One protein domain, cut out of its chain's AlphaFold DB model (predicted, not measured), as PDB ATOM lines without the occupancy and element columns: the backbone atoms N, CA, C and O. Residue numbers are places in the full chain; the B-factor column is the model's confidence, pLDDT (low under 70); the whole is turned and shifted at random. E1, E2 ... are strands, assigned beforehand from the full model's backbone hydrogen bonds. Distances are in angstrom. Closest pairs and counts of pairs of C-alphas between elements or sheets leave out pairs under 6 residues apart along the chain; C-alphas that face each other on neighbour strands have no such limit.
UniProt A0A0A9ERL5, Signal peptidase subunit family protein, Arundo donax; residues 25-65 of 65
ATOM      1  N   SER A  25     203.063 183.670 191.045       64.50
ATOM      2  CA  SER A  25     204.520 183.558 190.948       64.50
ATOM      3  C   SER A  25     204.949 182.267 190.259       64.50
ATOM      4  O   SER A  25     205.954 182.254 189.558       64.50
ATOM      5  N   SER A  26     204.163 181.196 190.400       70.25
ATOM      6  CA  SER A  26     204.453 179.891 189.803       70.25
ATOM      7  C   SER A  26     204.201 179.840 188.295       70.25
ATOM      8  O   SER A  26     204.756 178.966 187.632       70.25
ATOM      9  N   LEU A  27     203.394 180.758 187.750       74.38
ATOM     10  CA  LEU A  27     202.994 180.789 186.338       74.38
ATOM     11  C   LEU A  27     203.714 181.879 185.523       74.38
ATOM     12  O   LEU A  27     203.722 181.811 184.293       74.38
ATOM     13  N   ARG A  28     204.350 182.859 186.179       77.38
ATOM     14  CA  ARG A  28     205.174 183.898 185.529       77.38
ATOM     15  C   ARG A  28     206.324 183.276 184.735       77.38
ATOM     16  O   ARG A  28     206.928 182.296 185.170       77.38
ATOM     17  N   GLY A  29     206.573 183.796 183.534       76.75
ATOM     18  CA  GLY A  29     207.624 183.313 182.631       76.75
ATOM     19  C   GLY A  29     207.339 181.962 181.976       76.75
ATOM     20  O   GLY A  29     208.047 181.567 181.042       76.75
ATOM     21  N   LYS A  30     206.290 181.255 182.414       82.50
ATOM     22  CA  LYS A  30     205.881 179.967 181.861       82.50
ATOM     23  C   LYS A  30     204.866 180.150 180.742       82.50
ATOM     24  O   LYS A  30     204.109 181.119 180.672       82.50
ATOM     25  N   LYS A  31     204.875 179.166 179.849       84.38
ATOM     26  CA  LYS A  31     203.847 178.982 178.835       84.38
ATOM     27  C   LYS A  31     202.622 178.394 179.527       84.38
ATOM     28  O   LYS A  31     202.733 177.368 180.194       84.38
ATOM     29  N   VAL A  32     201.486 179.055 179.390       83.06
ATOM     30  CA  VAL A  32     200.211 178.630 179.953       83.06
ATOM     31  C   VAL A  32     199.254 178.384 178.796       83.06
ATOM     32  O   VAL A  32     199.174 179.170 177.852       83.06
ATOM     33  N   GLN A  33     198.543 177.264 178.856       88.00
ATOM     34  CA  GLN A  33     197.543 176.902 177.866       88.00
ATOM     35  C   GLN A  33     196.164 177.008 178.504       88.00
ATOM     36  O   GLN A  33     195.889 176.362 179.516       88.00
ATOM     37  N   LEU A  34     195.298 177.822 177.911       84.06
ATOM     38  CA  LEU A  34     193.905 177.897 178.305       84.06
ATOM     39  C   LEU A  34     193.149 176.759 177.624       84.06
ATOM     40  O   LEU A  34     193.060 176.709 176.397       84.06
ATOM     41  N   VAL A  35     192.595 175.850 178.422       89.19
ATOM     42  CA  VAL A  35     191.788 174.731 177.931       89.19
ATOM     43  C   VAL A  35     190.421 174.801 178.591       89.19
ATOM     44  O   VAL A  35     190.318 174.816 179.817       89.19
ATOM     45  N   LEU A  36     189.369 174.839 177.779       87.62
ATOM     46  CA  LEU A  36     187.998 174.730 178.250       87.62
ATOM     47  C   LEU A  36     187.658 173.251 178.405       87.62
ATOM     48  O   LEU A  36     187.758 172.507 177.437       87.62
ATOM     49  N   HIS A  37     187.245 172.842 179.598       91.44
ATOM     50  CA  HIS A  37     186.669 171.525 179.858       91.44
ATOM     51  C   HIS A  37     185.190 171.703 180.189       91.44
ATOM     52  O   HIS A  37     184.856 172.514 181.056       91.44
ATOM     53  N   TRP A  38     184.313 170.945 179.539       90.88
ATOM     54  CA  TRP A  38     182.890 170.937 179.870       90.88
ATOM     55  C   TRP A  38     182.367 169.518 180.015       90.88
ATOM     56  O   TRP A  38     182.844 168.585 179.374       90.88
ATOM     57  N   HIS A  39     181.351 169.384 180.861       92.19
ATOM     58  CA  HIS A  39     180.597 168.156 181.039       92.19
ATOM     59  C   HIS A  39     179.122 168.465 180.818       92.19
ATOM     60  O   HIS A  39     178.575 169.387 181.423       92.19
ATOM     61  N   VAL A  40     178.484 167.684 179.959       90.06
ATOM     62  CA  VAL A  40     177.042 167.679 179.760       90.06
ATOM     63  C   VAL A  40     176.485 166.475 180.501       90.06
ATOM     64  O   VAL A  40     176.852 165.331 180.225       90.06
ATOM     65  N   MET A  41     175.599 166.755 181.454       94.94
ATOM     66  CA  MET A  41     174.820 165.739 182.148       94.94
ATOM     67  C   MET A  41     173.418 165.670 181.550       94.94
ATOM     68  O   MET A  41     172.636 166.601 181.754       94.94
ATOM     69  N   PRO A  42     173.083 164.606 180.803       87.81
ATOM     70  CA  PRO A  42     171.717 164.392 180.360       87.81
ATOM     71  C   PRO A  42     170.840 163.877 181.513       87.81
ATOM     72  O   PRO A  42     171.324 163.239 182.445       87.81
ATOM     73  N   ASN A  43     169.525 164.107 181.424       89.00
ATOM     74  CA  ASN A  43     168.550 163.638 182.424       89.00
ATOM     75  C   ASN A  43     168.500 162.100 182.554       89.00
ATOM     76  O   ASN A  43     168.096 161.580 183.590       89.00
ATOM     77  N   ALA A  44     168.900 161.378 181.505       84.31
ATOM     78  CA  ALA A  44     169.111 159.936 181.499       84.31
ATOM     79  C   ALA A  44     170.278 159.599 180.554       84.31
ATOM     80  O   ALA A  44     170.440 160.249 179.521       84.31
ATOM     81  N   GLY A  45     171.071 158.581 180.892       83.19
ATOM     82  CA  GLY A  45     172.262 158.184 180.131       83.19
ATOM     83  C   GLY A  45     173.575 158.544 180.831       83.19
ATOM     84  O   GLY A  45     173.600 158.776 182.038       83.19
ATOM     85  N   ALA A  46     174.679 158.538 180.081       87.50
ATOM     86  CA  ALA A  46     176.022 158.770 180.611       87.50
ATOM     87  C   ALA A  46     176.464 160.234 180.456       87.50
ATOM     88  O   ALA A  46     176.070 160.916 179.510       87.50
ATOM     89  N   MET A  47     177.321 160.694 181.371       91.50
ATOM     90  CA  MET A  47     178.003 161.985 181.264       91.50
ATOM     91  C   MET A  47     178.815 162.042 179.971       91.50
ATOM     92  O   MET A  47     179.587 161.124 179.687       91.50
ATOM     93  N   ILE A  48     178.701 163.146 179.237       89.19
ATOM     94  CA  ILE A  48     179.553 163.415 178.079       89.19
ATOM     95  C   ILE A  48     180.441 164.596 178.434       89.19
ATOM     96  O   ILE A  48     179.949 165.676 178.750       89.19
ATOM     97  N   GLY A  49     181.749 164.379 178.414       93.06
ATOM     98  CA  GLY A  49     182.743 165.420 178.628       93.06
ATOM     99  C   GLY A  49     183.557 165.653 177.372       93.06
ATOM    100  O   GLY A  49     183.850 164.699 176.653       93.06
ATOM    101  N   ASP A  50     183.947 166.899 177.138       91.88
ATOM    102  CA  ASP A  50     184.917 167.231 176.102       91.88
ATOM    103  C   ASP A  50     185.797 168.409 176.538       91.88
ATOM    104  O   ASP A  50     185.534 169.083 177.548       91.88
ATOM    105  N   ARG A  51     186.893 168.617 175.809       92.12
ATOM    106  CA  ARG A  51     187.827 169.708 176.045       92.12
ATOM    107  C   ARG A  51     188.286 170.357 174.750       92.12
ATOM    108  O   ARG A  51     188.587 169.686 173.769       92.12
ATOM    109  N   MET A  52     188.468 171.669 174.794       89.31
ATOM    110  CA  MET A  52     189.006 172.447 173.683       89.31
ATOM    111  C   MET A  52     190.140 173.342 174.166       89.31
ATOM    112  O   MET A  52     189.962 174.149 175.078       89.31
ATOM    113  N   ALA A  53     191.312 173.211 173.542       89.94
ATOM    114  CA  ALA A  53     192.402 174.158 173.735       89.94
ATOM    115  C   ALA A  53     192.036 175.473 173.034       89.94
ATOM    116  O   ALA A  53     191.800 175.486 171.828       89.94
ATOM    117  N   LEU A  54     191.952 176.560 173.797       84.94
ATOM    118  CA  LEU A  54     191.519 177.864 173.299       84.94
ATOM    119  C   LEU A  54     192.701 178.679 172.789       84.94
ATOM    120  O   LEU A  54     192.725 179.115 171.642       84.94
ATOM    121  N   SER A  55     193.682 178.904 173.655       83.88
ATOM    122  CA  SER A  55     194.823 179.751 173.343       83.88
ATOM    123  C   SER A  55     196.006 179.420 174.233       83.88
ATOM    124  O   SER A  55     195.877 178.872 175.329       83.88
ATOM    125  N   GLU A  56     197.183 179.757 173.735       86.69
ATOM    126  CA  GLU A  56     198.429 179.598 174.453       86.69
ATOM    127  C   GLU A  56     199.037 180.976 174.683       86.69
ATOM    128  O   GLU A  56     199.143 181.784 173.761       86.69
ATOM    129  N   PHE A  57     199.405 181.257 175.926       80.88
ATOM    130  CA  PHE A  57     199.912 182.552 176.340       80.88
ATOM    131  C   PHE A  57     201.158 182.380 177.202       80.88
ATOM    132  O   PHE A  57     201.297 181.414 177.948       80.88
ATOM    133  N   LYS A  58     202.093 183.322 177.104       82.75
ATOM    134  CA  LYS A  58     203.229 183.400 178.021       82.75
ATOM    135  C   LYS A  58     202.983 184.561 178.964       82.75
ATOM    136  O   LYS A  58     202.834 185.693 178.506       82.75
ATOM    137  N   LEU A  59     202.925 184.279 180.260       79.31
ATOM    138  CA  LEU A  59     202.782 185.343 181.243       79.31
ATOM    139  C   LEU A  59     204.110 186.097 181.393       79.31
ATOM    140  O   LEU A  59     205.161 185.451 181.466       79.31
ATOM    141  N   PRO A  60     204.086 187.439 181.438       77.12
ATOM    142  CA  PRO A  60     205.286 188.230 181.660       77.12
ATOM    143  C   PRO A  60     205.831 188.008 183.078       77.12
ATOM    144  O   PRO A  60     205.075 187.755 184.019       77.12
ATOM    145  N   ASP A  61     207.154 188.100 183.235       75.56
ATOM    146  CA  ASP A  61     207.836 187.878 184.522       75.56
ATOM    147  C   ASP A  61     207.472 188.936 185.575       75.56
ATOM    148  O   ASP A  61     207.426 188.659 186.776       75.56
ATOM    149  N   ALA A  62     207.149 190.143 185.118       73.44
ATOM    150  CA  ALA A  62     206.600 191.217 185.924       73.44
ATOM    151  C   ALA A  62     205.510 191.940 185.131       73.44
ATOM    152  O   ALA A  62     205.656 192.182 183.934       73.44
ATOM    153  N   TYR A  63     204.424 192.300 185.811       63.16
ATOM    154  CA  TYR A  63     203.453 193.251 185.286       63.16
ATOM    155  C   TYR A  63     203.939 194.644 185.677       63.16
ATOM    156  O   TYR A  63     204.100 194.926 186.864       63.16
ATOM    157  N   THR A  64     204.243 195.485 184.696       62.47
ATOM    158  CA  THR A  64     204.479 196.914 184.924       62.47
ATOM    159  C   THR A  64     203.142 197.606 185.181       62.47
ATOM    160  O   THR A  64     202.197 197.361 184.430       62.47
ATOM    161  N   SER A  65     203.088 198.417 186.244       55.66
ATOM    162  CA  SER A  65     202.013 199.387 186.515       55.66
ATOM    163  C   SER A  65     202.055 200.540 185.521       55.66
ATOM    164  O   SER A  65     203.183 200.890 185.100       55.66
TER     165      SER A  65
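This is residues 25 to 65 of the 65 residues of the protein "Signal peptidase subunit family protein" of Arundo donax (UniProt A0A0A9ERL5). One long, thin hairpin of two antiparallel strands, E1 and E2, makes the length of the model, with the loop of residues 41 to 47 at one end and both ends of the printed part near the other. The printed part has 41 residues, all strand by class, with E1 before E2 and no named helix. It is extended, with a radius of gyration of the C-alphas of 16.5 A, and a rod of 51 by 17 by 15 A.

Start at Ser 25 and go on to C-alpha 31 at (203.847, 178.982, 178.835), where E1, residues 31 to 40, begins; it is 29.1 A long. Then find C-alpha 48 at (179.553, 163.415, 178.079); from there E2, residues 48 to 58, runs 31.0 A to C-alpha 58 at (203.229, 183.400, 178.021).

E1 and E2 form a hairpin, antiparallel at 162 degrees between their directions. Look at C-alphas 39 and 49, which face each other at 4.2 A. N 34 and O 55, at 2.8 A, and N 40 and O 48, at 2.8 A, are within hydrogen-bond range.

The C-alphas farthest apart, of Ala 44 and Ser 65, stand 51.6 A from each other. The printed part has no cut, and the link from E1 to E2 is short. Look for pLDDT under 70 at residue 25 and residues 63 to 65.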